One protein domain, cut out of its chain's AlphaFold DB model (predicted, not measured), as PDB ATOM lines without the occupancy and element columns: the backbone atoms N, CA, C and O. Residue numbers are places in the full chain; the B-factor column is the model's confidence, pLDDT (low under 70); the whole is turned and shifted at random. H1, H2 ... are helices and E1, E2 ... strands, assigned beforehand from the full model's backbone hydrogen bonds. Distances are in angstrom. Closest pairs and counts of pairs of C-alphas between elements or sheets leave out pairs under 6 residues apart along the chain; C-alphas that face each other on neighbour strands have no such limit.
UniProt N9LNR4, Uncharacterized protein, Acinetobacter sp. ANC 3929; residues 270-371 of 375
ATOM      1  N   VAL A 270     213.251 192.021 241.973       90.56
ATOM      2  CA  VAL A 270     213.291 190.590 241.663       90.56
ATOM      3  C   VAL A 270     214.739 190.120 241.619       90.56
ATOM      4  O   VAL A 270     215.614 190.834 241.134       90.56
ATOM      5  N   GLU A 271     214.987 188.911 242.107       93.56
ATOM      6  CA  GLU A 271     216.285 188.259 242.028       93.56
ATOM      7  C   GLU A 271     216.207 187.004 241.161       93.56
ATOM      8  O   GLU A 271     215.345 186.142 241.357       93.56
ATOM      9  N   LEU A 272     217.132 186.914 240.205       94.44
ATOM     10  CA  LEU A 272     217.283 185.779 239.304       94.44
ATOM     11  C   LEU A 272     218.618 185.089 239.582       94.44
ATOM     12  O   LEU A 272     219.658 185.747 239.667       94.44
ATOM     13  N   HIS A 273     218.602 183.762 239.676       94.25
ATOM     14  CA  HIS A 273     219.785 182.947 239.931       94.25
ATOM     15  C   HIS A 273     219.891 181.800 238.927       94.25
ATOM     16  O   HIS A 273     219.034 180.926 238.889       94.25
ATOM     17  N   LYS A 274     220.977 181.748 238.151       92.00
ATOM     18  CA  LYS A 274     221.326 180.605 237.301       92.00
ATOM     19  C   LYS A 274     221.788 179.420 238.161       92.00
ATOM     20  O   LYS A 274     222.988 179.194 238.335       92.00
ATOM     21  N   ALA A 275     220.832 178.672 238.696       86.06
ATOM     22  CA  ALA A 275     221.048 177.579 239.635       86.06
ATOM     23  C   ALA A 275     221.577 176.288 238.989       86.06
ATOM     24  O   ALA A 275     222.231 175.493 239.659       86.06
ATOM     25  N   ARG A 276     221.301 176.065 237.699       88.19
ATOM     26  CA  ARG A 276     221.688 174.840 236.975       88.19
ATOM     27  C   ARG A 276     222.817 175.100 235.979       88.19
ATOM     28  O   ARG A 276     223.080 176.246 235.621       88.19
ATOM     29  N   ASP A 277     223.491 174.032 235.553       85.12
ATOM     30  CA  ASP A 277     224.665 174.047 234.661       85.12
ATOM     31  C   ASP A 277     224.450 173.268 233.360       85.12
ATOM     32  O   ASP A 277     225.397 172.710 232.809       85.12
ATOM     33  N   THR A 278     223.221 173.241 232.836       81.31
ATOM     34  CA  THR A 278     222.992 172.610 231.525       81.31
ATOM     35  C   THR A 278     223.779 173.335 230.430       81.31
ATOM     36  O   THR A 278     224.366 172.692 229.561       81.31
ATOM     37  N   LEU A 279     223.906 174.664 230.544       82.12
ATOM     38  CA  LEU A 279     224.792 175.494 229.727       82.12
ATOM     39  C   LEU A 279     225.810 176.226 230.624       82.12
ATOM     40  O   LEU A 279     225.582 177.373 231.023       82.12
ATOM     41  N   PRO A 280     226.946 175.588 230.974       82.56
ATOM     42  CA  PRO A 280     227.864 176.087 232.006       82.56
ATOM     43  C   PRO A 280     228.628 177.348 231.586       82.56
ATOM     44  O   PRO A 280     229.155 178.070 232.427       82.56
ATOM     45  N   PHE A 281     228.690 177.626 230.282       85.94
ATOM     46  CA  PHE A 281     229.335 178.815 229.735       85.94
ATOM     47  C   PHE A 281     228.418 180.043 229.709       85.94
ATOM     48  O   PHE A 281     228.910 181.128 229.418       85.94
ATOM     49  N   LEU A 282     227.115 179.910 229.989       89.25
ATOM     50  CA  LEU A 282     226.183 181.042 230.031       89.25
ATOM     51  C   LEU A 282     226.080 181.638 231.439       89.25
ATOM     52  O   LEU A 282     226.032 180.922 232.437       89.25
ATOM     53  N   SER A 283     225.986 182.960 231.511       92.25
ATOM     54  CA  SER A 283     225.702 183.744 232.711       92.25
ATOM     55  C   SER A 283     224.975 185.037 232.328       92.25
ATOM     56  O   SER A 283     224.850 185.380 231.149       92.25
ATOM     57  N   PHE A 284     224.521 185.818 233.309       94.25
ATOM     58  CA  PHE A 284     223.868 187.098 233.014       94.25
ATOM     59  C   PHE A 284     224.824 188.146 232.419       94.25
ATOM     60  O   PHE A 284     224.370 189.166 231.903       94.25
ATOM     61  N   SER A 285     226.145 187.909 232.453       92.25
ATOM     62  CA  SER A 285     227.128 188.810 231.832       92.25
ATOM     63  C   SER A 285     227.307 188.611 230.329       92.25
ATOM     64  O   SER A 285     227.787 189.527 229.668       92.25
ATOM     65  N   ASN A 286     226.972 187.435 229.790       91.81
ATOM     66  CA  ASN A 286     227.248 187.105 228.390       91.81
ATOM     67  C   ASN A 286     226.014 186.704 227.575       91.81
ATOM     68  O   ASN A 286     226.145 186.468 226.376       91.81
ATOM     69  N   VAL A 287     224.831 186.684 228.189       92.69
ATOM     70  CA  VAL A 287     223.557 186.576 227.476       92.69
ATOM     71  C   VAL A 287     222.988 187.972 227.241       92.69
ATOM     72  O   VAL A 287     222.889 188.783 228.165       92.69
ATOM     73  N   ALA A 288     222.631 188.254 225.990       93.25
ATOM     74  CA  ALA A 288     221.892 189.453 225.626       93.25
ATOM     75  C   ALA A 288     220.384 189.212 225.784       93.25
ATOM     76  O   ALA A 288     219.915 188.079 225.709       93.25
ATOM     77  N   PHE A 289     219.631 190.282 226.012       95.69
ATOM     78  CA  PHE A 289     218.193 190.235 226.236       95.69
ATOM     79  C   PHE A 289     217.486 191.268 225.365       95.69
ATOM     80  O   PHE A 289     217.926 192.418 225.271       95.69
ATOM     81  N   ASN A 290     216.368 190.860 224.776       90.81
ATOM     82  CA  ASN A 290     215.338 191.772 224.302       90.81
ATOM     83  C   ASN A 290     214.418 192.073 225.484       90.81
ATOM     84  O   ASN A 290     214.032 191.170 226.229       90.81
ATOM     85  N   ILE A 291     214.129 193.350 225.699       93.31
ATOM     86  CA  ILE A 291     213.397 193.820 226.871       93.31
ATOM     87  C   ILE A 291     212.144 194.522 226.390       93.31
ATOM     88  O   ILE A 291     212.223 195.465 225.598       93.31
ATOM     89  N   PHE A 292     211.005 194.084 226.912       89.81
ATOM     90  CA  PHE A 292     209.706 194.647 226.583       89.81
ATOM     91  C   PHE A 292     209.064 195.241 227.830       89.81
ATOM     92  O   PHE A 292     209.184 194.699 228.927       89.81
ATOM     93  N   GLU A 293     208.348 196.345 227.654       87.56
ATOM     94  CA  GLU A 293     207.474 196.921 228.667       87.56
ATOM     95  C   GLU A 293     206.046 196.952 228.137       87.56
ATOM     96  O   GLU A 293     205.775 197.529 227.084       87.56
ATOM     97  N   ASN A 294     205.125 196.306 228.861       79.56
ATOM     98  CA  ASN A 294     203.732 196.137 228.433       79.56
ATOM     99  C   ASN A 294     203.607 195.600 226.985       79.56
ATOM    100  O   ASN A 294     202.741 196.033 226.225       79.56
ATOM    101  N   GLY A 295     204.505 194.687 226.593       75.50
ATOM    102  CA  GLY A 295     204.556 194.082 225.257       75.50
ATOM    103  C   GLY A 295     205.217 194.933 224.163       75.50
ATOM    104  O   GLY A 295     205.273 194.498 223.016       75.50
ATOM    105  N   VAL A 296     205.730 196.126 224.479       79.81
ATOM    106  CA  VAL A 296     206.465 196.983 223.534       79.81
ATOM    107  C   VAL A 296     207.963 196.844 223.776       79.81
ATOM    108  O   VAL A 296     208.410 197.016 224.906       79.81
ATOM    109  N   GLU A 297     208.750 196.561 222.735       88.50
ATOM    110  CA  GLU A 297     210.211 196.471 222.860       88.50
ATOM    111  C   GLU A 297     210.798 197.843 223.230       88.50
ATOM    112  O   GLU A 297     210.607 198.829 222.515       88.50
ATOM    113  N   ILE A 298     211.514 197.905 224.352       91.69
ATOM    114  CA  ILE A 298     212.192 199.113 224.849       91.69
ATOM    115  C   ILE A 298     213.717 199.000 224.772       91.69
ATOM    116  O   ILE A 298     214.414 200.014 224.819       91.69
ATOM    117  N   ALA A 299     214.247 197.782 224.633       93.00
ATOM    118  CA  ALA A 299     215.654 197.551 224.352       93.00
ATOM    119  C   ALA A 299     215.868 196.244 223.583       93.00
ATOM    120  O   ALA A 299     215.284 195.218 223.918       93.00
ATOM    121  N   HIS A 300     216.770 196.287 222.607       93.38
ATOM    122  CA  HIS A 300     217.133 195.151 221.764       93.38
ATOM    123  C   HIS A 300     218.563 194.687 222.062       93.38
ATOM    124  O   HIS A 300     219.480 195.522 222.131       93.38
ATOM    125  N   GLU A 301     218.737 193.377 222.241       92.81
ATOM    126  CA  GLU A 301     220.011 192.680 222.470       92.81
ATOM    127  C   GLU A 301     220.940 193.381 223.481       92.81
ATOM    128  O   GLU A 301     222.115 193.660 223.218       92.81
ATOM    129  N   LYS A 302     220.424 193.698 224.674       95.56
ATOM    130  CA  LYS A 302     221.212 194.320 225.750       95.56
ATOM    131  C   LYS A 302     221.624 193.308 226.807       95.56
ATOM    132  O   LYS A 302     220.821 192.504 227.258       95.56
ATOM    133  N   GLY A 303     222.879 193.380 227.245       94.25
ATOM    134  CA  GLY A 303     223.320 192.661 228.440       94.25
ATOM    135  C   GLY A 303     222.748 193.318 229.695       94.25
ATOM    136  O   GLY A 303     222.871 194.535 229.854       94.25
ATOM    137  N   LEU A 304     222.167 192.527 230.599       95.12
ATOM    138  CA  LEU A 304     221.542 193.044 231.826       95.12
ATOM    139  C   LEU A 304     222.551 193.724 232.761       95.12
ATOM    140  O   LEU A 304     222.199 194.651 233.476       95.12
ATOM    141  N   LEU A 305     223.825 193.325 232.722       94.06
ATOM    142  CA  LEU A 305     224.889 193.949 233.520       94.06
ATOM    143  C   LEU A 305     225.516 195.191 232.859       94.06
ATOM    144  O   LEU A 305     226.463 195.770 233.391       94.06
ATOM    145  N   ASN A 306     224.990 195.645 231.715       93.56
ATOM    146  CA  ASN A 306     225.345 196.946 231.157       93.56
ATOM    147  C   ASN A 306     224.550 198.046 231.874       93.56
ATOM    148  O   ASN A 306     223.443 198.400 231.465       93.56
ATOM    149  N   LEU A 307     225.152 198.603 232.928       90.75
ATOM    150  CA  LEU A 307     224.522 199.602 233.793       90.75
ATOM    151  C   LEU A 307     223.935 200.786 233.010       90.75
ATOM    152  O   LEU A 307     222.788 201.153 233.233       90.75
ATOM    153  N   ALA A 308     224.684 201.350 232.059       92.38
ATOM    154  CA  ALA A 308     224.219 202.498 231.281       92.38
ATOM    155  C   ALA A 308     223.004 202.153 230.402       92.38
ATOM    156  O   ALA A 308     222.097 202.970 230.257       92.38
ATOM    157  N   ALA A 309     222.968 200.942 229.835       92.12
ATOM    158  CA  ALA A 309     221.841 200.489 229.026       92.12
ATOM    159  C   ALA A 309     220.582 200.251 229.873       92.12
ATOM    160  O   ALA A 309     219.501 200.651 229.452       92.12
ATOM    161  N   MET A 310     220.716 199.640 231.055       94.38
ATOM    162  CA  MET A 310     219.575 199.394 231.948       94.38
ATOM    163  C   MET A 310     219.028 200.696 232.536       94.38
ATOM    164  O   MET A 310     217.819 200.920 232.519       94.38
ATOM    165  N   GLN A 311     219.911 201.611 232.946       91.69
ATOM    166  CA  GLN A 311     219.507 202.924 233.451       91.69
ATOM    167  C   GLN A 311     218.754 203.742 232.396       91.69
ATOM    168  O   GLN A 311     217.788 204.425 232.727       91.69
ATOM    169  N   ALA A 312     219.143 203.649 231.118       90.50
ATOM    170  CA  ALA A 312     218.463 204.348 230.025       90.50
ATOM    171  C   ALA A 312     217.002 203.904 229.824       90.50
ATOM    172  O   ALA A 312     216.205 204.674 229.292       90.50
ATOM    173  N   ILE A 313     216.649 202.693 230.268       90.62
ATOM    174  CA  ILE A 313     215.283 202.155 230.240       90.62
ATOM    175  C   ILE A 313     214.624 202.122 231.631       90.62
ATOM    176  O   ILE A 313     213.593 201.472 231.823       90.62
ATOM    177  N   GLY A 314     215.210 202.819 232.610       89.44
ATOM    178  CA  GLY A 314     214.667 202.963 233.962       89.44
ATOM    179  C   GLY A 314     214.778 201.708 234.832       89.44
ATOM    180  O   GLY A 314     214.010 201.552 235.782       89.44
ATOM    181  N   LEU A 315     215.703 200.798 234.515       91.12
ATOM    182  CA  LEU A 315     215.994 199.606 235.310       91.12
ATOM    183  C   LEU A 315     217.355 199.724 236.001       91.12
ATOM    184  O   LEU A 315     218.330 200.219 235.439       91.12
ATOM    185  N   GLU A 316     217.430 199.211 237.221       92.31
ATOM    186  CA  GLU A 316     218.671 199.026 237.963       92.31
ATOM    187  C   GLU A 316     218.938 197.528 238.098       92.31
ATOM    188  O   GLU A 316     218.098 196.793 238.619       92.31
ATOM    189  N   VAL A 317     220.101 197.085 237.612       93.56
ATOM    190  CA  VAL A 317     220.531 195.685 237.670       93.56
ATOM    191  C   VAL A 317     221.888 195.592 238.347       93.56
ATOM    192  O   VAL A 317     222.832 196.279 237.953       93.56
ATOM    193  N   VAL A 318     221.995 194.718 239.345       93.50
ATOM    194  CA  VAL A 318     223.214 194.517 240.134       93.50
ATOM    195  C   VAL A 318     223.567 193.034 240.167       93.50
ATOM    196  O   VAL A 318     222.705 192.196 240.430       93.50
ATOM    197  N   ALA A 319     224.834 192.699 239.914       90.62
ATOM    198  CA  ALA A 319     225.351 191.358 240.166       90.62
ATOM    199  C   ALA A 319     225.478 191.131 241.679       90.62
ATOM    200  O   ALA A 319     226.098 191.923 242.386       90.62
ATOM    201  N   VAL A 320     224.875 190.052 242.171       88.19
ATOM    202  CA  VAL A 320     224.851 189.693 243.601       88.19
ATOM    203  C   VAL A 320     226.036 188.795 243.967       88.19
ATOM    204  O   VAL A 320     226.363 188.637 245.141       88.19
ATOM    205  N   ASP A 321     226.694 188.209 242.968       83.06
ATOM    206  CA  ASP A 321     227.887 187.386 243.132       83.06
ATOM    207  C   ASP A 321     228.968 187.729 242.094       83.06
ATOM    208  O   ASP A 321     228.704 188.353 241.067       83.06
ATOM    209  N   GLU A 322     230.203 187.294 242.360       84.56
ATOM    210  CA  GLU A 322     231.352 187.482 241.457       84.56
ATOM    211  C   GLU A 322     231.260 186.626 240.180       84.56
ATOM    212  O   GLU A 322     232.012 186.832 239.229       84.56
ATOM    213  N   THR A 323     230.342 185.656 240.146       85.00
ATOM    214  CA  THR A 323     230.163 184.736 239.014       85.00
ATOM    215  C   THR A 323     229.194 185.267 237.956       85.00
ATOM    216  O   THR A 323     229.067 184.667 236.888       85.00
ATOM    217  N   ASN A 324     228.515 186.387 238.230       89.38
ATOM    218  CA  ASN A 324     227.426 186.938 237.422       89.38
ATOM    219  C   ASN A 324     226.298 185.927 237.162       89.38
ATOM    220  O   ASN A 324     225.616 185.981 236.133       89.38
ATOM    221  N   ARG A 325     226.117 184.975 238.081       92.12
ATOM    222  CA  ARG A 325     225.054 183.964 238.013       92.12
ATOM    223  C   ARG A 325     223.844 184.364 238.826       92.12
ATOM    224  O   ARG A 325     222.785 183.784 238.625       92.12
ATOM    225  N   ARG A 326     223.980 185.354 239.700       94.75
ATOM    226  CA  ARG A 326     222.889 185.913 240.484       94.75
ATOM    227  C   ARG A 326     222.806 187.412 240.249       94.75
ATOM    228  O   ARG A 326     223.805 188.116 240.398       94.75
ATOM    229  N   ILE A 327     221.627 187.892 239.874       95.56
ATOM    230  CA  ILE A 327     221.363 189.314 239.642       95.56
ATOM    231  C   ILE A 327     220.115 189.763 240.390       95.56
ATOM    232  O   ILE A 327     219.151 189.010 240.512       95.56
ATOM    233  N   GLN A 328     220.131 191.008 240.849       94.19
ATOM    234  CA  GLN A 328     218.958 191.719 241.344       94.19
ATOM    235  C   GLN A 328     218.554 192.779 240.336       94.19
ATOM    236  O   GLN A 328     219.406 193.491 239.811       94.19
ATOM    237  N   ILE A 329     217.254 192.876 240.079       93.31
ATOM    238  CA  ILE A 329     216.644 193.797 239.124       93.31
ATOM    239  C   ILE A 329     215.599 194.610 239.878       93.31
ATOM    240  O   ILE A 329     214.794 194.050 240.623       93.31
ATOM    241  N   SER A 330     215.592 195.925 239.692       90.19
ATOM    242  CA  SER A 330     214.594 196.823 240.272       90.19
ATOM    243  C   SER A 330     214.248 197.974 239.329       90.19
ATOM    244  O   SER A 330     215.003 198.297 238.412       90.19
ATOM    245  N   SER A 331     213.092 198.600 239.550       87.56
ATOM    246  CA  SER A 331     212.689 199.811 238.825       87.56
ATOM    247  C   SER A 331     213.334 201.055 239.442       87.56
ATOM    248  O   SER A 331     213.254 201.288 240.658       87.56
ATOM    249  N   MET A 332     213.947 201.891 238.603       83.19
ATOM    250  CA  MET A 332     214.479 203.192 239.013       83.19
ATOM    251  C   MET A 332     213.372 204.228 239.163       83.19
ATOM    252  O   MET A 332     213.399 205.023 240.101       83.19
ATOM    253  N   ASP A 333     212.397 204.187 238.255       68.75
ATOM    254  CA  ASP A 333     211.489 205.306 238.024       68.75
ATOM    255  C   ASP A 333     210.502 205.477 239.172       68.75
ATOM    256  O   ASP A 333     210.059 206.587 239.427       68.75
ATOM    257  N   GLY A 334     210.170 204.403 239.898       57.81
ATOM    258  CA  GLY A 334     209.421 204.449 241.158       57.81
ATOM    259  C   GLY A 334     208.029 205.098 241.105       57.81
ATOM    260  O   GLY A 334     207.348 205.085 242.124       57.81
ATOM    261  N   VAL A 335     207.588 205.649 239.965       57.09
ATOM    262  CA  VAL A 335     206.355 206.442 239.825       57.09
ATOM    263  C   VAL A 335     205.149 205.570 239.469       57.09
ATOM    264  O   VAL A 335     204.065 205.804 240.005       57.09
ATOM    265  N   ASN A 336     205.344 204.550 238.628       65.31
ATOM    266  CA  ASN A 336     204.299 203.655 238.128       65.31
ATOM    267  C   ASN A 336     204.718 202.190 238.277       65.31
ATOM    268  O   ASN A 336     205.910 201.880 238.249       65.31
ATOM    269  N   SER A 337     203.734 201.297 238.395       71.94
ATOM    270  CA  SER A 337     203.979 199.862 238.262       71.94
ATOM    271  C   SER A 337     204.395 199.544 236.824       71.94
ATOM    272  O   SER A 337     203.786 200.066 235.888       71.94
ATOM    273  N   ARG A 338     205.420 198.706 236.647       80.69
ATOM    274  CA  ARG A 338     205.960 198.345 235.324       80.69
ATOM    275  C   ARG A 338     205.881 196.837 235.125       80.69
ATOM    276  O   ARG A 338     206.336 196.092 235.992       80.69
ATOM    277  N   ALA A 339     205.319 196.413 233.995       85.69
ATOM    278  CA  ALA A 339     205.348 195.027 233.543       85.69
ATOM    279  C   ALA A 339     206.507 194.865 232.562       85.69
ATOM    280  O   ALA A 339     206.452 195.413 231.459       85.69
ATOM    281  N   ILE A 340     207.550 194.153 232.976       90.00
ATOM    282  CA  ILE A 340     208.768 193.950 232.193       90.00
ATOM    283  C   ILE A 340     208.855 192.495 231.755       90.00
ATOM    284  O   ILE A 340     208.715 191.592 232.574       90.00
ATOM    285  N   GLU A 341     209.134 192.273 230.478       91.94
ATOM    286  CA  GLU A 341     209.533 190.976 229.937       91.94
ATOM    287  C   GLU A 341     211.022 191.016 229.591       91.94
ATOM    288  O   GLU A 341     211.484 191.915 228.884       91.94
ATOM    289  N   LEU A 342     211.770 190.034 230.086       94.44
ATOM    290  CA  LEU A 342     213.166 189.790 229.743       94.44
ATOM    291  C   LEU A 342     213.238 188.538 228.877       94.44
ATOM    292  O   LEU A 342     213.092 187.423 229.383       94.44
ATOM    293  N   HIS A 343     213.497 188.727 227.589       93.38
ATOM    294  CA  HIS A 343     213.605 187.654 226.612       93.38
ATOM    295  C   HIS A 343     215.083 187.421 226.264       93.38
ATOM    296  O   HIS A 343     215.670 188.217 225.524       93.38
ATOM    297  N   PRO A 344     215.735 186.375 226.796       92.12
ATOM    298  CA  PRO A 344     217.132 186.098 226.496       92.12
ATOM    299  C   PRO A 344     217.304 185.654 225.037       92.12
ATOM    300  O   PRO A 344     216.510 184.883 224.512       92.12
ATOM    301  N   THR A 345     218.387 186.076 224.386       85.88
ATOM    302  CA  THR A 345     218.719 185.658 223.009       85.88
ATOM    303  C   THR A 345     219.303 184.244 222.928       85.88
ATOM    304  O   THR A 345     219.532 183.716 221.843       85.88
ATOM    305  N   MET A 346     219.565 183.622 224.081       83.88
ATOM    306  CA  MET A 346     220.078 182.261 224.230       83.88
ATOM    307  C   MET A 346     219.316 181.546 225.348       83.88
ATOM    308  O   MET A 346     218.849 182.191 226.283       83.88
ATOM    309  N   GLY A 347     219.232 180.215 225.302       82.75
ATOM    310  CA  GLY A 347     218.443 179.384 226.228       82.75
ATOM    311  C   GLY A 347     218.955 179.300 227.676       82.75
ATOM    312  O   GLY A 347     219.099 178.209 228.210       82.75
ATOM    313  N   ILE A 348     219.245 180.428 228.332       87.12
ATOM    314  CA  ILE A 348     219.652 180.480 229.747       87.12
ATOM    315  C   ILE A 348     218.470 180.294 230.707       87.12
ATOM    316  O   ILE A 348     218.662 179.911 231.855       87.12
ATOM    317  N   SER A 349     217.247 180.561 230.251       87.00
ATOM    318  CA  SER A 349     216.037 180.597 231.076       87.00
ATOM    319  C   SER A 349     215.749 179.306 231.832       87.00
ATOM    320  O   SER A 349     215.302 179.355 232.980       87.00
ATOM    321  N   GLU A 350     216.038 178.155 231.223       83.31
ATOM    322  CA  GLU A 350     215.826 176.850 231.853       83.31
ATOM    323  C   GLU A 350     216.737 176.634 233.063       83.31
ATOM    324  O   GLU A 350     216.343 175.987 234.037       83.31
ATOM    325  N   ASP A 351     217.903 177.278 233.074       86.06
ATOM    326  CA  ASP A 351     218.877 177.180 234.156       86.06
ATOM    327  C   ASP A 351     218.638 178.163 235.308       86.06
ATOM    328  O   ASP A 351     219.358 178.111 236.305       86.06
ATOM    329  N   VAL A 352     217.653 179.056 235.184       89.19
ATOM    330  CA  VAL A 352     217.427 180.158 236.126       89.19
ATOM    331  C   VAL A 352     216.226 179.900 237.028       89.19
ATOM    332  O   VAL A 352     215.140 179.561 236.558       89.19
ATOM    333  N   ASP A 353     216.436 180.130 238.319       88.62
ATOM    334  CA  ASP A 353     215.425 180.188 239.365       88.62
ATOM    335  C   ASP A 353     215.136 181.643 239.747       88.62
ATOM    336  O   ASP A 353     216.017 182.508 239.708       88.62
ATOM    337  N   ILE A 354     213.896 181.894 240.157       88.56
ATOM    338  CA  ILE A 354     213.456 183.169 240.725       88.56
ATOM    339  C   ILE A 354     213.572 183.020 242.239       88.56
ATOM    340  O   ILE A 354     212.783 182.314 242.865       88.56
ATOM    341  N   THR A 355     214.611 183.609 242.820       86.38
ATOM    342  CA  THR A 355     214.967 183.409 244.235       86.38
ATOM    343  C   THR A 355     214.329 184.441 245.154       86.38
ATOM    344  O   THR A 355     214.190 184.192 246.352       86.38
ATOM    345  N   GLN A 356     213.918 185.588 244.609       83.75
ATOM    346  CA  GLN A 356     213.209 186.633 245.339       83.75
ATOM    347  C   GLN A 356     212.315 187.447 244.397       83.75
ATOM    348  O   GLN A 356     212.675 187.692 243.248       83.75
ATOM    349  N   GLY A 357     211.193 187.936 244.926       79.06
ATOM    350  CA  GLY A 357     210.256 188.794 244.206       79.06
ATOM    351  C   GLY A 357     209.192 188.011 243.437       79.06
ATOM    352  O   GLY A 357     209.161 186.783 243.479       79.06
ATOM    353  N   ASP A 358     208.295 188.744 242.781       75.44
ATOM    354  CA  ASP A 358     207.179 188.179 242.024       75.44
ATOM    355  C   ASP A 358     207.493 188.287 240.532       75.44
ATOM    356  O   ASP A 358     207.418 189.355 239.910       75.44
ATOM    357  N   ALA A 359     207.962 187.170 239.992       83.44
ATOM    358  CA  ALA A 359     208.240 187.006 238.585       83.44
ATOM    359  C   ALA A 359     207.795 185.619 238.138       83.44
ATOM    360  O   ALA A 359     207.760 184.665 238.917       83.44
ATOM    361  N   VAL A 360     207.488 185.503 236.852       84.50
ATOM    362  CA  VAL A 360     207.070 184.250 236.235       84.50
ATOM    363  C   VAL A 360     207.967 183.973 235.044       84.50
ATOM    364  O   VAL A 360     208.189 184.841 234.204       84.50
ATOM    365  N   ARG A 361     208.473 182.746 234.949       83.62
ATOM    366  CA  ARG A 361     209.157 182.276 233.747       83.62
ATOM    367  C   ARG A 361     208.130 181.693 232.779       83.62
ATOM    368  O   ARG A 361     207.395 180.779 233.149       83.62
ATOM    369  N   HIS A 362     208.092 182.176 231.542       78.38
ATOM    370  CA  HIS A 362     207.210 181.650 230.501       78.38
ATOM    371  C   HIS A 362     207.867 181.742 229.114       78.38
ATOM    372  O   HIS A 362     208.425 182.778 228.775       78.38
ATOM    373  N   ARG A 363     207.823 180.654 228.321       74.19
ATOM    374  CA  ARG A 363     208.444 180.539 226.975       74.19
ATOM    375  C   ARG A 363     209.875 181.083 226.909       74.19
ATOM    376  O   ARG A 363     210.202 181.943 226.099       74.19
ATOM    377  N   GLY A 364     210.708 180.632 227.839       80.62
ATOM    378  CA  GLY A 364     212.096 181.071 227.932       80.62
ATOM    379  C   GLY A 364     212.308 182.540 228.315       80.62
ATOM    380  O   GLY A 364     213.444 182.986 228.357       80.62
ATOM    381  N   SER A 365     211.251 183.282 228.646       87.38
ATOM    382  CA  SER A 365     211.314 184.681 229.079       87.38
ATOM    383  C   SER A 365     210.964 184.820 230.557       87.38
ATOM    384  O   SER A 365     210.308 183.949 231.138       87.38
ATOM    385  N   PHE A 366     211.391 185.919 231.175       91.12
ATOM    386  CA  PHE A 366     211.033 186.275 232.548       91.12
ATOM    387  C   PHE A 366     210.095 187.474 232.545       91.12
ATOM    388  O   PHE A 366     210.442 188.525 232.017       91.12
ATOM    389  N   PHE A 367     208.941 187.332 233.177       89.69
ATOM    390  CA  PHE A 367     207.944 188.382 233.322       89.69
ATOM    391  C   PHE A 367     207.958 188.891 234.752       89.69
ATOM    392  O   PHE A 367     207.824 188.108 235.689       89.69
ATOM    393  N   ILE A 368     208.164 190.192 234.917       89.94
ATOM    394  CA  ILE A 368     208.441 190.835 236.197       89.94
ATOM    395  C   ILE A 368     207.489 192.012 236.402       89.94
ATOM    396  O   ILE A 368     207.350 192.864 235.522       89.94
ATOM    397  N   CYS A 369     206.877 192.089 237.586       86.06
ATOM    398  CA  CYS A 369     206.062 193.225 237.998       86.06
ATOM    399  C   CYS A 369     206.798 194.074 239.029       86.06
ATOM    400  O   CYS A 369     206.890 193.716 240.205       86.06
ATOM    401  N   PHE A 370     207.266 195.249 238.610       84.69
ATOM    402  CA  PHE A 370     207.843 196.210 239.540       84.69
ATOM    403  C   PHE A 370     206.770 197.094 240.168       84.69
ATOM    404  O   PHE A 370     205.953 197.686 239.461       84.69
ATOM    405  N   ALA A 371     206.790 197.198 241.496       71.94
ATOM    406  CA  ALA A 371     205.951 198.105 242.269       71.94
ATOM    407  C   ALA A 371     206.379 199.555 242.100       71.94
ATOM    408  O   ALA A 371     207.563 199.877 241.961       71.94
TER     409      ALA A 371
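This is residues 270 to 371 of the 375 residues of an uncharacterized protein of Acinetobacter sp. ANC 3929 (UniProt N9LNR4). Two strongly twisted sheets face each other as a sandwich, with the small helix H1 at one side between edge strands E3 and E4, and edge strands E7 and E8 joined by a tight link at the other side. The turn round Thr 278, in the long link from E1 to E2, lies at one end of the longest axis, and the link from E5 to E6 at the other. The larger sheet runs E3 E2 E6 E9 E8 and the smaller E4 E5 E1 E7, both antiparallel. The printed part has 102 residues, with named elements in the order E1 E2 E3 H1 E4 E5 E6 E7 E8 E9; its class is mostly strand. It is compact, with a radius of gyration of the C-alphas of 12.3 A and spans of 37 by 27 by 25 A.

In the larger sheet, E3 is residues 296 to 303, 18.1 A long, and bends by 54 degrees at residue 300. E2 is residues 288 to 293, 16.5 A; E6 is 338 to 344, 18.8 A; E9 is 365 to 370, 15.9 A, ending at C-alpha 370 (207.843, 196.210, 239.540); E8 is 359 to 362, 9.8 A. In the smaller sheet, E4 is residues 315 to 319, 13.4 A; E5 is 326 to 331, 17.3 A; E1 is 270 to 274, 13.5 A, beginning at C-alpha 270 (213.291, 190.590, 241.663); E7 is 352 to 356, 12.0 A. H1 is residues 307 to 312, 8.6 A.

In the larger sheet, E2 and E3 form a hairpin, with N 289 and O 302 2.8 A apart. E2 and E6 have N 290 and O 343 at 2.8 A, E6 and E9 have N 342 and O 366 at 2.8 A, and the hairpin E8 and E9 has N 367 and O 360 at 2.8 A. In the smaller sheet, the hairpin E4 and E5 has N 316 and O 330 at 2.9 A, E5 and E1 have N 329 and O 270 at 2.8 A, and E1 and E7 have N 353 and O 273 at 2.8 A. The sheets' best planes are 33 degrees apart, and the facing parts are 11.0 A centre to centre. The closest C-alphas of E5 and E9 are those of Ser 331 and Phe 370, 6.1 A apart. H1 stands at the level of the smaller sheet, at a height of 3.0 A, and only grazes the larger with residues 309 to 312. The closest C-alphas of H1 and E4 are those of Met 310 and Glu 316, 6.1 A apart. In H1 every O i to N i+4 pair is within hydrogen-bond range. E3 and E4 are apart.

The two C-alphas farthest apart are those of Thr 278 and Val 335, 38.6 A. The printed part has no cut, and the link from E1 to E2, 13 residues, is long. Mean pLDDT of the printed part is 87.3; residues 333 to 336 are under 70.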